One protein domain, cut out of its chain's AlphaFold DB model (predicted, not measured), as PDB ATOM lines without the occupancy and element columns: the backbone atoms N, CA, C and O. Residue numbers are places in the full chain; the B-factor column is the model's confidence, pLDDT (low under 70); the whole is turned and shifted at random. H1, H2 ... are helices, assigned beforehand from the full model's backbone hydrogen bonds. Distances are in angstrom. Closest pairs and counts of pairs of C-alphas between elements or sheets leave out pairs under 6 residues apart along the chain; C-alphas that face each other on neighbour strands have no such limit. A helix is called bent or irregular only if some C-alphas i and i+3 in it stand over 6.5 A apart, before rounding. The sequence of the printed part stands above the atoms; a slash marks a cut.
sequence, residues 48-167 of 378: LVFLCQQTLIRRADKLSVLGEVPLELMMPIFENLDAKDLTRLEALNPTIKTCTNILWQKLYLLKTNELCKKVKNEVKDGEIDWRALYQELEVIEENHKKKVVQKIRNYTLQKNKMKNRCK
ATOM      1  N   LEU A  48      30.224 -44.856  -6.365       95.25
ATOM      2  CA  LEU A  48      29.478 -43.713  -6.900       95.25
ATOM      3  C   LEU A  48      28.061 -44.114  -7.335       95.25
ATOM      4  O   LEU A  48      27.108 -43.396  -7.045       95.25
ATOM      5  N   VAL A  49      27.906 -45.290  -7.954       94.50
ATOM      6  CA  VAL A  49      26.601 -45.821  -8.386       94.50
ATOM      7  C   VAL A  49      25.656 -45.950  -7.195       94.50
ATOM      8  O   VAL A  49      24.514 -45.500  -7.256       94.50
ATOM      9  N   PHE A  50      26.159 -46.481  -6.080       94.12
ATOM     10  CA  PHE A  50      25.380 -46.618  -4.853       94.12
ATOM     11  C   PHE A  50      24.952 -45.254  -4.295       94.12
ATOM     12  O   PHE A  50      23.806 -45.087  -3.878       94.12
ATOM     13  N   LEU A  51      25.848 -44.261  -4.297       95.75
ATOM     14  CA  LEU A  51      25.530 -42.906  -3.830       95.75
ATOM     15  C   LEU A  51      24.471 -42.228  -4.715       95.75
ATOM     16  O   LEU A  51      23.554 -41.586  -4.192       95.75
ATOM     17  N   CYS A  52      24.553 -42.412  -6.033       94.75
ATOM     18  CA  CYS A  52      23.552 -41.920  -6.978       94.75
ATOM     19  C   CYS A  52      22.195 -42.598  -6.757       94.75
ATOM     20  O   CYS A  52      21.197 -41.902  -6.580       94.75
ATOM     21  N   GLN A  53      22.154 -43.930  -6.667       94.94
ATOM     22  CA  GLN A  53      20.924 -44.679  -6.385       94.94
ATOM     23  C   GLN A  53      20.285 -44.248  -5.063       94.94
ATOM     24  O   GLN A  53      19.091 -43.978  -5.023       94.94
ATOM     25  N   GLN A  54      21.073 -44.092  -3.997       95.44
ATOM     26  CA  GLN A  54      20.581 -43.583  -2.710       95.44
ATOM     27  C   GLN A  54      19.980 -42.181  -2.824       95.44
ATOM     28  O   GLN A  54      18.947 -41.885  -2.221       95.44
ATOM     29  N   THR A  55      20.611 -41.310  -3.607       95.75
ATOM     30  CA  THR A  55      20.108 -39.952  -3.836       95.75
ATOM     31  C   THR A  55      18.800 -39.971  -4.625       95.75
ATOM     32  O   THR A  55      17.885 -39.216  -4.293       95.75
ATOM     33  N   LEU A  56      18.683 -40.858  -5.617       94.94
ATOM     34  CA  LEU A  56      17.472 -41.035  -6.418       94.94
ATOM     35  C   LEU A  56      16.331 -41.648  -5.598       94.94
ATOM     36  O   LEU A  56      15.221 -41.136  -5.663       94.94
ATOM     37  N   ILE A  57      16.604 -42.650  -4.756       93.50
ATOM     38  CA  ILE A  57      15.618 -43.235  -3.827       93.50
ATOM     39  C   ILE A  57      15.058 -42.160  -2.887       93.50
ATOM     40  O   ILE A  57      13.851 -42.068  -2.693       93.50
ATOM     41  N   ARG A  58      15.915 -41.288  -2.342       94.19
ATOM     42  CA  ARG A  58      15.478 -40.186  -1.461       94.19
ATOM     43  C   ARG A  58      14.641 -39.117  -2.162       94.19
ATOM     44  O   ARG A  58      13.998 -38.328  -1.479       94.19
ATOM     45  N   ARG A  59      14.716 -39.029  -3.490       93.94
ATOM     46  CA  ARG A  59      14.018 -38.027  -4.311       93.94
ATOM     47  C   ARG A  59      13.112 -38.683  -5.345       93.94
ATOM     48  O   ARG A  59      12.901 -38.135  -6.428       93.94
ATOM     49  N   ALA A  60      12.621 -39.879  -5.042       91.12
ATOM     50  CA  ALA A  60      11.894 -40.674  -6.013       91.12
ATOM     51  C   ALA A  60      10.528 -40.047  -6.361       91.12
ATOM     52  O   ALA A  60      10.059 -40.136  -7.497       91.12
ATOM     53  N   ASP A  61       9.973 -39.265  -5.434       90.31
ATOM     54  CA  ASP A  61       8.824 -38.372  -5.608       90.31
ATOM     55  C   ASP A  61       9.036 -37.286  -6.682       90.31
ATOM     56  O   ASP A  61       8.066 -36.751  -7.221       90.31
ATOM     57  N   LYS A  62      10.278 -36.982  -7.065       93.00
ATOM     58  CA  LYS A  62      10.611 -35.969  -8.085       93.00
ATOM     59  C   LYS A  62      11.052 -36.560  -9.421       93.00
ATOM     60  O   LYS A  62      11.299 -35.801 -10.355       93.00
ATOM     61  N   LEU A  63      11.141 -37.884  -9.530       91.88
ATOM     62  CA  LEU A  63      11.455 -38.546 -10.791       91.88
ATOM     63  C   LEU A  63      10.263 -38.427 -11.743       91.88
ATOM     64  O   LEU A  63       9.193 -38.974 -11.484       91.88
ATOM     65  N   SER A  64      10.450 -37.687 -12.833       88.50
ATOM     66  CA  SER A  64       9.451 -37.519 -13.889       88.50
ATOM     67  C   SER A  64       9.813 -38.334 -15.132       88.50
ATOM     68  O   SER A  64       9.049 -39.198 -15.555       88.50
ATOM     69  N   VAL A  65      10.999 -38.104 -15.694       88.75
ATOM     70  CA  VAL A  65      11.448 -38.718 -16.950       88.75
ATOM     71  C   VAL A  65      12.729 -39.503 -16.698       88.75
ATOM     72  O   VAL A  65      13.695 -38.955 -16.168       88.75
ATOM     73  N   LEU A  66      12.725 -40.790 -17.058       88.19
ATOM     74  CA  LEU A  66      13.868 -41.678 -16.837       88.19
ATOM     75  C   LEU A  66      14.933 -41.604 -17.940       88.19
ATOM     76  O   LEU A  66      16.076 -41.982 -17.701       88.19
ATOM     77  N   GLY A  67      14.570 -41.119 -19.130       88.69
ATOM     78  CA  GLY A  67      15.440 -41.162 -20.305       88.69
ATOM     79  C   GLY A  67      15.779 -42.599 -20.725       88.69
ATOM     80  O   GLY A  67      15.028 -43.531 -20.448       88.69
ATOM     81  N   GLU A  68      16.927 -42.775 -21.378       91.31
ATOM     82  CA  GLU A  68      17.428 -44.065 -21.888       91.31
ATOM     83  C   GLU A  68      18.322 -44.796 -20.870       91.31
ATOM     84  O   GLU A  68      19.305 -45.450 -21.221       91.31
ATOM     85  N   VAL A  69      18.034 -44.653 -19.575       91.50
ATOM     86  CA  VAL A  69      18.839 -45.305 -18.536       91.50
ATOM     87  C   VAL A  69      18.549 -46.814 -18.527       91.50
ATOM     88  O   VAL A  69      17.376 -47.197 -18.496       91.50
ATOM     89  N   PRO A  70      19.584 -47.679 -18.496       92.31
ATOM     90  CA  PRO A  70      19.403 -49.122 -18.387       92.31
ATOM     91  C   PRO A  70      18.536 -49.509 -17.185       92.31
ATOM     92  O   PRO A  70      18.755 -49.045 -16.058       92.31
ATOM     93  N   LEU A  71      17.557 -50.380 -17.428       90.88
ATOM     94  CA  LEU A  71      16.578 -50.814 -16.430       90.88
ATOM     95  C   LEU A  71      17.251 -51.453 -15.212       90.88
ATOM     96  O   LEU A  71      16.812 -51.229 -14.085       90.88
ATOM     97  N   GLU A  72      18.356 -52.174 -15.405       92.62
ATOM     98  CA  GLU A  72      19.091 -52.862 -14.339       92.62
ATOM     99  C   GLU A  72      19.596 -51.894 -13.262       92.62
ATOM    100  O   GLU A  72      19.598 -52.222 -12.074       92.62
ATOM    101  N   LEU A  73      19.984 -50.676 -13.655       92.81
ATOM    102  CA  LEU A  73      20.449 -49.645 -12.723       92.81
ATOM    103  C   LEU A  73      19.300 -48.991 -11.951       92.81
ATOM    104  O   LEU A  73      19.518 -48.478 -10.848       92.81
ATOM    105  N   MET A  74      18.094 -49.024 -12.522       94.06
ATOM    106  CA  MET A  74      16.893 -48.389 -11.984       94.06
ATOM    107  C   MET A  74      16.058 -49.328 -11.113       94.06
ATOM    108  O   MET A  74      15.381 -48.854 -10.200       94.06
ATOM    109  N   MET A  75      16.157 -50.645 -11.314       93.94
ATOM    110  CA  MET A  75      15.436 -51.646 -10.517       93.94
ATOM    111  C   MET A  75      15.582 -51.456  -8.995       93.94
ATOM    112  O   MET A  75      14.554 -51.430  -8.317       93.94
ATOM    113  N   PRO A  76      16.784 -51.214  -8.426       94.50
ATOM    114  CA  PRO A  76      16.927 -50.973  -6.987       94.50
ATOM    115  C   PRO A  76      16.183 -49.727  -6.498       94.50
ATOM    116  O   PRO A  76      15.782 -49.651  -5.339       94.50
ATOM    117  N   ILE A  77      16.002 -48.734  -7.371       95.12
ATOM    118  CA  ILE A  77      15.247 -47.523  -7.053       95.12
ATOM    119  C   ILE A  77      13.756 -47.858  -7.054       95.12
ATOM    120  O   ILE A  77      13.060 -47.530  -6.096       95.12
ATOM    121  N   PHE A  78      13.281 -48.573  -8.078       95.50
ATOM    122  CA  PHE A  78      11.876 -48.960  -8.205       95.50
ATOM    123  C   PHE A  78      11.405 -49.901  -7.097       95.50
ATOM    124  O   PHE A  78      10.261 -49.819  -6.665       95.50
ATOM    125  N   GLU A  79      12.283 -50.763  -6.592       95.00
ATOM    126  CA  GLU A  79      11.973 -51.650  -5.469       95.00
ATOM    127  C   GLU A  79      11.657 -50.925  -4.157       95.00
ATOM    128  O   GLU A  79      11.041 -51.527  -3.275       95.00
ATOM    129  N   ASN A  80      12.091 -49.669  -4.026       94.25
ATOM    130  CA  ASN A  80      11.841 -48.821  -2.864       94.25
ATOM    131  C   ASN A  80      10.698 -47.821  -3.095       94.25
ATOM    132  O   ASN A  80      10.423 -47.011  -2.211       94.25
ATOM    133  N   LEU A  81      10.053 -47.846  -4.266       94.94
ATOM    134  CA  LEU A  81       8.933 -46.964  -4.572       94.94
ATOM    135  C   LEU A  81       7.627 -47.463  -3.956       94.94
ATOM    136  O   LEU A  81       7.313 -48.656  -3.981       94.94
ATOM    137  N   ASP A  82       6.815 -46.513  -3.502       95.00
ATOM    138  CA  ASP A  82       5.423 -46.763  -3.161       95.00
ATOM    139  C   ASP A  82       4.584 -47.006  -4.427       95.00
ATOM    140  O   ASP A  82       4.888 -46.518  -5.519       95.00
ATOM    141  N   ALA A  83       3.453 -47.702  -4.275       95.50
ATOM    142  CA  ALA A  83       2.535 -48.008  -5.378       95.50
ATOM    143  C   ALA A  83       2.081 -46.763  -6.168       95.50
ATOM    144  O   ALA A  83       1.935 -46.802  -7.392       95.50
ATOM    145  N   LYS A  84       1.871 -45.635  -5.479       94.81
ATOM    146  CA  LYS A  84       1.450 -44.376  -6.112       94.81
ATOM    147  C   LYS A  84       2.542 -43.800  -7.006       94.81
ATOM    148  O   LYS A  84       2.260 -43.417  -8.141       94.81
ATOM    149  N   ASP A  85       3.773 -43.779  -6.507       94.94
ATOM    150  CA  ASP A  85       4.916 -43.254  -7.246       94.94
ATOM    151  C   ASP A  85       5.259 -44.153  -8.429       94.94
ATOM    152  O   ASP A  85       5.495 -43.644  -9.524       94.94
ATOM    153  N   LEU A  86       5.177 -45.476  -8.248       95.62
ATOM    154  CA  LEU A  86       5.342 -46.446  -9.329       95.62
ATOM    155  C   LEU A  86       4.276 -46.262 -10.424       95.62
ATOM    156  O   LEU A  86       4.612 -46.208 -11.604       95.62
ATOM    157  N   THR A  87       3.004 -46.073 -10.049       95.44
ATOM    158  CA  THR A  87       1.913 -45.802 -11.011       95.44
ATOM    159  C   THR A  87       2.164 -44.525 -11.804       95.44
ATOM    160  O   THR A  87       1.967 -44.492 -13.020       95.44
ATOM    161  N   ARG A  88       2.586 -43.457 -11.119       95.12
ATOM    162  CA  ARG A  88       2.902 -42.179 -11.759       95.12
ATOM    163  C   ARG A  88       4.087 -42.325 -12.712       95.12
ATOM    164  O   ARG A  88       4.045 -41.790 -13.815       95.12
ATOM    165  N   LEU A  89       5.114 -43.064 -12.305       94.81
ATOM    166  CA  LEU A  89       6.298 -43.297 -13.116       94.81
ATOM    167  C   LEU A  89       5.973 -44.087 -14.392       94.81
ATOM    168  O   LEU A  89       6.436 -43.712 -15.468       94.81
ATOM    169  N   GLU A  90       5.139 -45.123 -14.288       95.19
ATOM    170  CA  GLU A  90       4.649 -45.890 -15.441       95.19
ATOM    171  C   GLU A  90       3.804 -45.047 -16.397       95.19
ATOM    172  O   GLU A  90       3.868 -45.246 -17.607       95.19
ATOM    173  N   ALA A  91       3.014 -44.107 -15.871       95.06
ATOM    174  CA  ALA A  91       2.236 -43.195 -16.704       95.06
ATOM    175  C   ALA A  91       3.139 -42.270 -17.538       95.06
ATOM    176  O   ALA A  91       2.790 -41.930 -18.666       95.06
ATOM    177  N   LEU A  92       4.296 -41.884 -16.993       94.44
ATOM    178  CA  LEU A  92       5.274 -41.038 -17.679       94.44
ATOM    179  C   LEU A  92       6.207 -41.832 -18.602       94.44
ATOM    180  O   LEU A  92       6.684 -41.287 -19.593       94.44
ATOM    181  N   ASN A  93       6.466 -43.107 -18.299       94.25
ATOM    182  CA  ASN A  93       7.414 -43.946 -19.032       94.25
ATOM    183  C   ASN A  93       6.778 -45.316 -19.351       94.25
ATOM    184  O   ASN A  93       7.098 -46.303 -18.692       94.25
ATOM    185  N   PRO A  94       5.890 -45.428 -20.357       93.44
ATOM    186  CA  PRO A  94       5.133 -46.660 -20.621       93.44
ATOM    187  C   PRO A  94       5.993 -47.900 -20.913       93.44
ATOM    188  O   PRO A  94       5.547 -49.027 -20.700       93.44
ATOM    189  N   THR A  95       7.231 -47.701 -21.370       93.06
ATOM    190  CA  THR A  95       8.192 -48.762 -21.701       93.06
ATOM    191  C   THR A  95       8.585 -49.621 -20.501       93.06
ATOM    192  O   THR A  95       8.938 -50.781 -20.686       93.06
ATOM    193  N   ILE A  96       8.482 -49.100 -19.272       94.19
ATOM    194  CA  ILE A  96       8.874 -49.846 -18.064       94.19
ATOM    195  C   ILE A  96       7.793 -50.823 -17.585       94.19
ATOM    196  O   ILE A  96       8.085 -51.672 -16.743       94.19
ATOM    197  N   LYS A  97       6.559 -50.729 -18.108       92.75
ATOM    198  CA  LYS A  97       5.387 -51.477 -17.614       92.75
ATOM    199  C   LYS A  97       5.596 -52.998 -17.622       92.75
ATOM    200  O   LYS A  97       5.083 -53.704 -16.758       92.75
ATOM    201  N   THR A  98       6.354 -53.509 -18.589       90.19
ATOM    202  CA  THR A  98       6.677 -54.939 -18.702       90.19
ATOM    203  C   THR A  98       7.585 -55.408 -17.564       90.19
ATOM    204  O   THR A  98       7.381 -56.487 -17.010       90.19
ATOM    205  N   CYS A  99       8.547 -54.581 -17.156       92.00
ATOM    206  CA  CYS A  99       9.513 -54.900 -16.106       92.00
ATOM    207  C   CYS A  99       8.953 -54.670 -14.694       92.00
ATOM    208  O   CYS A  99       9.338 -55.358 -13.746       92.00
ATOM    209  N   THR A 100       8.028 -53.723 -14.534       95.00
ATOM    210  CA  THR A 100       7.454 -53.364 -13.228       95.00
ATOM    211  C   THR A 100       6.369 -54.328 -12.745       95.00
ATOM    212  O   THR A 100       6.018 -54.288 -11.567       95.00
ATOM    213  N   ASN A 101       5.873 -55.250 -13.582       94.12
ATOM    214  CA  ASN A 101       4.856 -56.229 -13.164       94.12
ATOM    215  C   ASN A 101       5.320 -57.082 -11.960       94.12
ATOM    216  O   ASN A 101       4.557 -57.351 -11.031       94.12
ATOM    217  N   ILE A 102       6.612 -57.428 -11.909       93.38
ATOM    218  CA  ILE A 102       7.221 -58.158 -10.780       93.38
ATOM    219  C   ILE A 102       7.204 -57.310  -9.494       93.38
ATOM    220  O   ILE A 102       7.026 -57.828  -8.388       93.38
ATOM    221  N   LEU A 103       7.344 -55.989  -9.615       95.50
ATOM    222  CA  LEU A 103       7.275 -55.071  -8.476       95.50
ATOM    223  C   LEU A 103       5.847 -54.958  -7.945       95.50
ATOM    224  O   LEU A 103       5.640 -55.008  -6.732       95.50
ATOM    225  N   TRP A 104       4.855 -54.897  -8.836       96.00
ATOM    226  CA  TRP A 104       3.443 -54.956  -8.455       96.00
ATOM    227  C   TRP A 104       3.101 -56.243  -7.717       96.00
ATOM    228  O   TRP A 104       2.424 -56.195  -6.689       96.00
ATOM    229  N   GLN A 105       3.637 -57.378  -8.166       93.19
ATOM    230  CA  GLN A 105       3.509 -58.641  -7.447       93.19
ATOM    231  C   GLN A 105       4.078 -58.542  -6.023       93.19
ATOM    232  O   GLN A 105       3.416 -58.947  -5.065       93.19
ATOM    233  N   LYS A 106       5.284 -57.980  -5.857       92.88
ATOM    234  CA  LYS A 106       5.918 -57.779  -4.540       92.88
ATOM    235  C   LYS A 106       5.059 -56.887  -3.636       92.88
ATOM    236  O   LYS A 106       4.798 -57.259  -2.492       92.88
ATOM    237  N   LEU A 107       4.574 -55.755  -4.151       93.62
ATOM    238  CA  LEU A 107       3.700 -54.827  -3.421       93.62
ATOM    239  C   LEU A 107       2.372 -55.481  -3.026       93.62
ATOM    240  O   LEU A 107       1.916 -55.329  -1.889       93.62
ATOM    241  N   TYR A 108       1.771 -56.248  -3.936       92.06
ATOM    242  CA  TYR A 108       0.551 -57.000  -3.671       92.06
ATOM    243  C   TYR A 108       0.764 -58.013  -2.548       92.06
ATOM    244  O   TYR A 108       0.010 -58.009  -1.574       92.06
ATOM    245  N   LEU A 109       1.823 -58.824  -2.627       89.75
ATOM    246  CA  LEU A 109       2.165 -59.830  -1.618       89.75
ATOM    247  C   LEU A 109       2.436 -59.216  -0.238       89.75
ATOM    248  O   LEU A 109       1.955 -59.745   0.765       89.75
ATOM    249  N   LEU A 110       3.154 -58.091  -0.179       90.69
ATOM    250  CA  LEU A 110       3.418 -57.372   1.073       90.69
ATOM    251  C   LEU A 110       2.121 -56.923   1.751       90.69
ATOM    252  O   LEU A 110       1.962 -57.074   2.964       90.69
ATOM    253  N   LYS A 111       1.178 -56.410   0.960       88.19
ATOM    254  CA  LYS A 111      -0.100 -55.892   1.450       88.19
ATOM    255  C   LYS A 111      -1.064 -57.000   1.877       88.19
ATOM    256  O   LYS A 111      -1.808 -56.855   2.841       88.19
ATOM    257  N   THR A 112      -1.020 -58.134   1.186       80.88
ATOM    258  CA  THR A 112      -1.958 -59.253   1.355       80.88
ATOM    259  C   THR A 112      -1.412 -60.396   2.202       80.88
ATOM    260  O   THR A 112      -1.961 -61.491   2.136       80.88
ATOM    261  N   ASN A 113      -0.372 -60.182   3.011       70.19
ATOM    262  CA  ASN A 113       0.360 -61.241   3.725       70.19
ATOM    263  C   ASN A 113      -0.527 -62.272   4.486       70.19
ATOM    264  O   ASN A 113      -0.122 -63.423   4.643       70.19
ATOM    265  N   GLU A 114      -1.762 -61.927   4.891       62.28
ATOM    266  CA  GLU A 114      -2.744 -62.888   5.441       62.28
ATOM    267  C   GLU A 114      -3.673 -63.568   4.402       62.28
ATOM    268  O   GLU A 114      -4.082 -64.711   4.604       62.28
ATOM    269  N   LEU A 115      -4.002 -62.916   3.284       57.28
ATOM    270  CA  LEU A 115      -4.967 -63.395   2.279       57.28
ATOM    271  C   LEU A 115      -4.304 -64.092   1.074       57.28
ATOM    272  O   LEU A 115      -4.915 -64.942   0.424       57.28
ATOM    273  N   CYS A 116      -3.035 -63.790   0.793       55.91
ATOM    274  CA  CYS A 116      -2.390 -64.143  -0.474       55.91
ATOM    275  C   CYS A 116      -1.982 -65.612  -0.625       55.91
ATOM    276  O   CYS A 116      -1.755 -66.085  -1.738       55.91
ATOM    277  N   LYS A 117      -1.928 -66.372   0.477       62.09
ATOM    278  CA  LYS A 117      -1.582 -67.804   0.422       62.09
ATOM    279  C   LYS A 117      -2.570 -68.619  -0.424       62.09
ATOM    280  O   LYS A 117      -2.216 -69.708  -0.859       62.09
ATOM    281  N   LYS A 118      -3.785 -68.108  -0.654       61.84
ATOM    282  CA  LYS A 118      -4.825 -68.787  -1.444       61.84
ATOM    283  C   LYS A 118      -4.750 -68.436  -2.930       61.84
ATOM    284  O   LYS A 118      -4.711 -69.341  -3.753       61.84
ATOM    285  N   VAL A 119      -4.601 -67.148  -3.251       66.25
ATOM    286  CA  VAL A 119      -4.536 -66.653  -4.640       66.25
ATOM    287  C   VAL A 119      -3.362 -67.272  -5.400       66.25
ATOM    288  O   VAL A 119      -3.512 -67.677  -6.547       66.25
ATOM    289  N   LYS A 120      -2.210 -67.451  -4.740       66.38
ATOM    290  CA  LYS A 120      -1.011 -68.026  -5.370       66.38
ATOM    291  C   LYS A 120      -1.207 -69.456  -5.904       66.38
ATOM    292  O   LYS A 120      -0.463 -69.866  -6.782       66.38
ATOM    293  N   ASN A 121      -2.190 -70.198  -5.388       67.19
ATOM    294  CA  ASN A 121      -2.479 -71.570  -5.817       67.19
ATOM    295  C   ASN A 121      -3.578 -71.655  -6.886       67.19
ATOM    296  O   ASN A 121      -3.736 -72.704  -7.508       67.19
ATOM    297  N   GLU A 122      -4.370 -70.596  -7.066       68.56
ATOM    298  CA  GLU A 122      -5.518 -70.588  -7.982       68.56
ATOM    299  C   GLU A 122      -5.163 -70.026  -9.354       68.56
ATOM    300  O   GLU A 122      -5.752 -70.438 -10.355       68.56
ATOM    301  N   VAL A 123      -4.172 -69.136  -9.426       71.81
ATOM    302  CA  VAL A 123      -3.776 -68.555 -10.703       71.81
ATOM    303  C   VAL A 123      -2.762 -69.461 -11.395       71.81
ATOM    304  O   VAL A 123      -1.561 -69.395 -11.155       71.81
ATOM    305  N   LYS A 124      -3.287 -70.367 -12.221       62.72
ATOM    306  CA  LYS A 124      -2.514 -71.237 -13.112       62.72
ATOM    307  C   LYS A 124      -1.862 -70.393 -14.206       62.72
ATOM    308  O   LYS A 124      -2.605 -69.825 -14.995       62.72
ATOM    309  N   ASP A 125      -0.530 -70.333 -14.219       64.81
ATOM    310  CA  ASP A 125       0.431 -70.042 -15.311       64.81
ATOM    311  C   ASP A 125       0.116 -68.991 -16.409       64.81
ATOM    312  O   ASP A 125       0.895 -68.844 -17.347       64.81
ATOM    313  N   GLY A 126      -0.967 -68.222 -16.320       72.62
ATOM    314  CA  GLY A 126      -1.246 -67.093 -17.204       72.62
ATOM    315  C   GLY A 126      -0.448 -65.854 -16.801       72.62
ATOM    316  O   GLY A 126      -0.089 -65.693 -15.634       72.62
ATOM    317  N   GLU A 127      -0.202 -64.949 -17.753       83.25
ATOM    318  CA  GLU A 127       0.300 -63.603 -17.456       83.25
ATOM    319  C   GLU A 127      -0.727 -62.852 -16.603       83.25
ATOM    320  O   GLU A 127      -1.721 -62.310 -17.084       83.25
ATOM    321  N   ILE A 128      -0.500 -62.860 -15.295       88.88
ATOM    322  CA  ILE A 128      -1.300 -62.106 -14.340       88.88
ATOM    323  C   ILE A 128      -0.873 -60.646 -14.424       88.88
ATOM    324  O   ILE A 128       0.301 -60.323 -14.205       88.88
ATOM    325  N   ASP A 129      -1.831 -59.757 -14.669       92.50
ATOM    326  CA  ASP A 129      -1.625 -58.324 -14.484       92.50
ATOM    327  C   ASP A 129      -1.718 -57.991 -12.984       92.50
ATOM    328  O   ASP A 129      -2.787 -57.700 -12.434       92.50
ATOM    329  N   TRP A 130      -0.580 -58.076 -12.288       93.12
ATOM    330  CA  TRP A 130      -0.509 -57.808 -10.849       93.12
ATOM    331  C   TRP A 130      -0.865 -56.365 -10.508       93.12
ATOM    332  O   TRP A 130      -1.332 -56.097  -9.397       93.12
ATOM    333  N   ARG A 131      -0.683 -55.436 -11.455       94.88
ATOM    334  CA  ARG A 131      -1.077 -54.038 -11.281       94.88
ATOM    335  C   ARG A 131      -2.592 -53.922 -11.161       94.88
ATOM    336  O   ARG A 131      -3.067 -53.268 -10.234       94.88
ATOM    337  N   ALA A 132      -3.341 -54.577 -12.048       93.81
ATOM    338  CA  ALA A 132      -4.803 -54.566 -12.003       93.81
ATOM    339  C   ALA A 132      -5.329 -55.140 -10.676       93.81
ATOM    340  O   ALA A 132      -6.149 -54.505 -10.009       93.81
ATOM    341  N   LEU A 133      -4.778 -56.278 -10.234       92.12
ATOM    342  CA  LEU A 133      -5.141 -56.894  -8.950       92.12
ATOM    343  C   LEU A 133      -4.840 -55.987  -7.750       92.12
ATOM    344  O   LEU A 133      -5.636 -55.900  -6.812       92.12
ATOM    345  N   TYR A 134      -3.699 -55.296  -7.763       93.81
ATOM    346  CA  TYR A 134      -3.356 -54.351  -6.704       93.81
ATOM    347  C   TYR A 134      -4.332 -53.171  -6.649       93.81
ATOM    348  O   TYR A 134      -4.774 -52.784  -5.564       93.81
ATOM    349  N   GLN A 135      -4.685 -52.612  -7.807       94.06
ATOM    350  CA  GLN A 135      -5.619 -51.492  -7.899       94.06
ATOM    351  C   GLN A 135      -7.027 -51.885  -7.442       94.06
ATOM    352  O   GLN A 135      -7.653 -51.145  -6.682       94.06
ATOM    353  N   GLU A 136      -7.507 -53.066  -7.833       91.69
ATOM    354  CA  GLU A 136      -8.786 -53.595  -7.350       91.69
ATOM    355  C   GLU A 136      -8.785 -53.731  -5.821       91.69
ATOM    356  O   GLU A 136      -9.719 -53.292  -5.141       91.69
ATOM    357  N   LEU A 137      -7.695 -54.256  -5.259       90.12
ATOM    358  CA  LEU A 137      -7.536 -54.375  -3.817       90.12
ATOM    359  C   LEU A 137      -7.540 -53.010  -3.112       90.12
ATOM    360  O   LEU A 137      -8.161 -52.871  -2.056       90.12
ATOM    361  N   GLU A 138      -6.898 -51.988  -3.683       91.88
ATOM    362  CA  GLU A 138      -6.974 -50.620  -3.152       91.88
ATOM    363  C   GLU A 138      -8.401 -50.076  -3.132       91.88
ATOM    364  O   GLU A 138      -8.823 -49.518  -2.114       91.88
ATOM    365  N   VAL A 139      -9.165 -50.283  -4.204       92.94
ATOM    366  CA  VAL A 139     -10.567 -49.852  -4.281       92.94
ATOM    367  C   VAL A 139     -11.412 -50.561  -3.219       92.94
ATOM    368  O   VAL A 139     -12.224 -49.923  -2.538       92.94
ATOM    369  N   ILE A 140     -11.215 -51.868  -3.024       88.88
ATOM    370  CA  ILE A 140     -11.913 -52.645  -1.989       88.88
ATOM    371  C   ILE A 140     -11.595 -52.097  -0.592       88.88
ATOM    372  O   ILE A 140     -12.512 -51.865   0.208       88.88
ATOM    373  N   GLU A 141     -10.323 -51.844  -0.293       88.94
ATOM    374  CA  GLU A 141      -9.904 -51.286   0.994       88.94
ATOM    375  C   GLU A 141     -10.441 -49.876   1.230       88.94
ATOM    376  O   GLU A 141     -10.889 -49.557   2.337       88.94
ATOM    377  N   GLU A 142     -10.409 -49.017   0.214       92.12
ATOM    378  CA  GLU A 142     -10.924 -47.657   0.317       92.12
ATOM    379  C   GLU A 142     -12.436 -47.668   0.568       92.12
ATOM    380  O   GLU A 142     -12.935 -46.973   1.460       92.12
ATOM    381  N   ASN A 143     -13.170 -48.527  -0.143       93.75
ATOM    382  CA  ASN A 143     -14.599 -48.734   0.074       93.75
ATOM    383  C   ASN A 143     -14.893 -49.272   1.478       93.75
ATOM    384  O   ASN A 143     -15.844 -48.827   2.129       93.75
ATOM    385  N   HIS A 144     -14.068 -50.188   1.985       89.44
ATOM    386  CA  HIS A 144     -14.181 -50.672   3.355       89.44
ATOM    387  C   HIS A 144     -13.955 -49.541   4.373       89.44
ATOM    388  O   HIS A 144     -14.785 -49.341   5.265       89.44
ATOM    389  N   LYS A 145     -12.902 -48.730   4.201       91.94
ATOM    390  CA  LYS A 145     -12.631 -47.554   5.048       91.94
ATOM    391  C   LYS A 145     -13.803 -46.568   5.030       91.94
ATOM    392  O   LYS A 145     -14.254 -46.145   6.097       91.94
ATOM    393  N   LYS A 146     -14.362 -46.262   3.854       96.19
ATOM    394  CA  LYS A 146     -15.552 -45.400   3.702       96.19
ATOM    395  C   LYS A 146     -16.752 -45.949   4.483       96.19
ATOM    396  O   LYS A 146     -17.374 -45.204   5.242       96.19
ATOM    397  N   LYS A 147     -17.030 -47.255   4.378       94.50
ATOM    398  CA  LYS A 147     -18.110 -47.923   5.130       94.50
ATOM    399  C   LYS A 147     -17.899 -47.837   6.644       94.50
ATOM    400  O   LYS A 147     -18.843 -47.528   7.370       94.50
ATOM    401  N   VAL A 148     -16.678 -48.066   7.132       94.62
ATOM    402  CA  VAL A 148     -16.351 -47.959   8.567       94.62
ATOM    403  C   VAL A 148     -16.552 -46.527   9.070       94.62
ATOM    404  O   VAL A 148     -17.230 -46.320  10.079       94.62
ATOM    405  N   VAL A 149     -16.054 -45.526   8.340       95.81
ATOM    406  CA  VAL A 149     -16.248 -44.107   8.688       95.81
ATOM    407  C   VAL A 149     -17.737 -43.747   8.719       95.81
ATOM    408  O   VAL A 149     -18.196 -43.082   9.652       95.81
ATOM    409  N   GLN A 150     -18.519 -44.219   7.747       96.56
ATOM    410  CA  GLN A 150     -19.963 -43.993   7.708       96.56
ATOM    411  C   GLN A 150     -20.682 -44.641   8.902       96.56
ATOM    412  O   GLN A 150     -21.524 -43.992   9.527       96.56
ATOM    413  N   LYS A 151     -20.318 -45.876   9.282       95.62
ATOM    414  CA  LYS A 151     -20.846 -46.540  10.488       95.62
ATOM    415  C   LYS A 151     -20.560 -45.722  11.755       95.62
ATOM    416  O   LYS A 151     -21.471 -45.501  12.551       95.62
ATOM    417  N   ILE A 152     -19.334 -45.213  11.915       94.69
ATOM    418  CA  ILE A 152     -18.939 -44.384  13.070       94.69
ATOM    419  C   ILE A 152     -19.752 -43.082  13.122       94.69
ATOM    420  O   ILE A 152     -20.243 -42.692  14.188       94.69
ATOM    421  N   ARG A 153     -19.942 -42.418  11.975       95.81
ATOM    422  CA  ARG A 153     -20.778 -41.210  11.875       95.81
ATOM    423  C   ARG A 153     -22.229 -41.494  12.261       95.81
ATOM    424  O   ARG A 153     -22.780 -40.787  13.104       95.81
ATOM    425  N   ASN A 154     -22.820 -42.558  11.717       94.94
ATOM    426  CA  ASN A 154     -24.191 -42.969  12.028       94.94
ATOM    427  C   ASN A 154     -24.365 -43.271  13.520       94.94
ATOM    428  O   ASN A 154     -25.320 -42.803  14.140       94.94
ATOM    429  N   TYR A 155     -23.412 -43.988  14.116       93.31
ATOM    430  CA  TYR A 155     -23.426 -44.293  15.541       93.31
ATOM    431  C   TYR A 155     -23.354 -43.023  16.404       93.31
ATOM    432  O   TYR A 155     -24.112 -42.861  17.361       93.31
ATOM    433  N   THR A 156     -22.480 -42.082  16.043       94.88
ATOM    434  CA  THR A 156     -22.317 -40.807  16.760       94.88
ATOM    435  C   THR A 156     -23.596 -39.972  16.694       94.88
ATOM    436  O   THR A 156     -24.052 -39.431  17.704       94.88
ATOM    437  N   LEU A 157     -24.231 -39.933  15.522       96.50
ATOM    438  CA  LEU A 157     -25.505 -39.259  15.307       96.50
ATOM    439  C   LEU A 157     -26.636 -39.904  16.124       96.50
ATOM    440  O   LEU A 157     -27.402 -39.191  16.774       96.50
ATOM    441  N   GLN A 158     -26.720 -41.237  16.158       94.88
ATOM    442  CA  GLN A 158     -27.681 -41.955  17.003       94.88
ATOM    443  C   GLN A 158     -27.449 -41.677  18.494       94.88
ATOM    444  O   GLN A 158     -28.398 -41.374  19.218       94.88
ATOM    445  N   LYS A 159     -26.193 -41.694  18.951       92.56
ATOM    446  CA  LYS A 159     -25.825 -41.375  20.338       92.56
ATOM    447  C   LYS A 159     -26.257 -39.961  20.729       92.56
ATOM    448  O   LYS A 159     -26.814 -39.771  21.809       92.56
ATOM    449  N   ASN A 160     -26.054 -38.978  19.853       93.75
ATOM    450  CA  ASN A 160     -26.490 -37.602  20.095       93.75
ATOM    451  C   ASN A 160     -28.021 -37.486  20.138       93.75
ATOM    452  O   ASN A 160     -28.551 -36.828  21.032       93.75
ATOM    453  N   LYS A 161     -28.742 -38.196  19.258       93.38
ATOM    454  CA  LYS A 161     -30.212 -38.277  19.317       93.38
ATOM    455  C   LYS A 161     -30.701 -38.863  20.645       93.38
ATOM    456  O   LYS A 161     -31.620 -38.306  21.240       93.38
ATOM    457  N   MET A 162     -30.071 -39.930  21.142       90.31
ATOM    458  CA  MET A 162     -30.428 -40.524  22.439       90.31
ATOM    459  C   MET A 162     -30.163 -39.565  23.605       90.31
ATOM    460  O   MET A 162     -31.037 -39.374  24.445       90.31
ATOM    461  N   LYS A 163     -29.008 -38.883  23.617       90.94
ATOM    462  CA  LYS A 163     -28.706 -37.854  24.629       90.94
ATOM    463  C   LYS A 163     -29.740 -36.727  24.631       90.94
ATOM    464  O   LYS A 163     -30.180 -36.311  25.698       90.94
ATOM    465  N   ASN A 164     -30.142 -36.252  23.455       88.81
ATOM    466  CA  ASN A 164     -31.133 -35.184  23.341       88.81
ATOM    467  C   ASN A 164     -32.522 -35.639  23.814       88.81
ATOM    468  O   ASN A 164     -33.216 -34.858  24.454       88.81
ATOM    469  N   ARG A 165     -32.899 -36.906  23.591       81.94
ATOM    470  CA  ARG A 165     -34.145 -37.480  24.132       81.94
ATOM    471  C   ARG A 165     -34.145 -37.545  25.663       81.94
ATOM    472  O   ARG A 165     -35.131 -37.155  26.274       81.94
ATOM    473  N   CYS A 166     -33.042 -37.972  26.281       76.62
ATOM    474  CA  CYS A 166     -32.939 -38.031  27.745       76.62
ATOM    475  C   CYS A 166     -32.921 -36.639  28.401       76.62
ATOM    476  O   CYS A 166     -33.458 -36.476  29.490       76.62
ATOM    477  N   LYS A 167     -32.347 -35.622  27.740       75.38
ATOM    478  CA  LYS A 167     -32.318 -34.244  28.268       75.38
ATOM    479  C   LYS A 167     -33.710 -33.620  28.412       75.38
ATOM    480  O   LYS A 167     -33.930 -32.871  29.355       75.38
TER     481      LYS A 167
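Overview. This is residues 48 to 167 of the 378 residues of the protein "Elongin-A" of Smittium simulii (UniProt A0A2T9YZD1). A long helical arm, H6, sticks out with residues 139 to 167 from a small body of short helices. In the body H3 and H4 form a helical hairpin, the first turns of H6 pack on H4, H1 packs on H2 on the side away from the arm, and H5 sits on a loop between H4 and H6 of which residues 121 to 126 stand free. The printed part has 120 residues with six named helices, H1 to H6 in order along the chain, and no named strand: the class is all helix. It is extended, with a radius of gyration of the C-alphas of 21.0 A, and spans 71 by 38 by 22 A.

Arrangement. H1, residues 48 to 58, touches H2, residues 71 to 78, at a steep tilt of 41 degrees, the same way; their closest C-alphas, of Ile 57 and Ile 77, are 5.4 A apart. H2 is close to but not clearly touching H3, residues 83 to 92, with the C-alphas of Phe 78 and Leu 86 the closest at 7.1 A. H3 and H4, residues 94 to 111, are a hairpin; they touch at a shallow tilt of 7 degrees, opposite ways, the closest C-alphas being those of Glu 90 and Lys 97, 6.0 A apart. H4 has a kink of 54 degrees near residue 101. H5, residues 116 to 122, is close to but not clearly touching H4, with the C-alphas of Leu 109 and Cys 116 the closest at 6.4 A. H6, residues 130 to 167, touches H4 at a steep tilt of 48 degrees, the same way; H6 touches H4 with residues 130 to 134 alone, and H4 touches H6 with residues 101 to 108 alone, the closest C-alphas being those of Gln 105 and Trp 130, 5.3 A apart. H3 and H6 are near each other, while H1 and H6 are apart. In H1, H3 and H6 every O i to N i+4 pair is within hydrogen-bond range; H2 has 2 of 4, H4 9 of 14, and H5 1 of 3 beside 3 of 4 O i to N i+3 pairs.

Along the chain. H1 begins at C-alpha 48 (29.478, -43.713, -6.900) and is 15.4 A long from first to last C-alpha. H2 is irregular, but only just: C-alphas 73 and 76 are 6.9 A apart. H3 is 14.4 A long. H4 is 24.5 A long and irregular, with C-alphas 95 and 98 7.0 A apart. H6 runs 55.7 A from C-alpha 130 (-0.509, -57.808, -10.849) to C-alpha 167 (-32.318, -34.244, 28.268).

Size, cuts and confidence. The two C-alphas farthest apart are those of Leu 48 and Lys 167, 71.7 A. The printed part has no cut, and its one long link joins H1 to H2. The mean pLDDT of the printed part is 89.4; residues 114 to 122 and 124 to 125 are under 70.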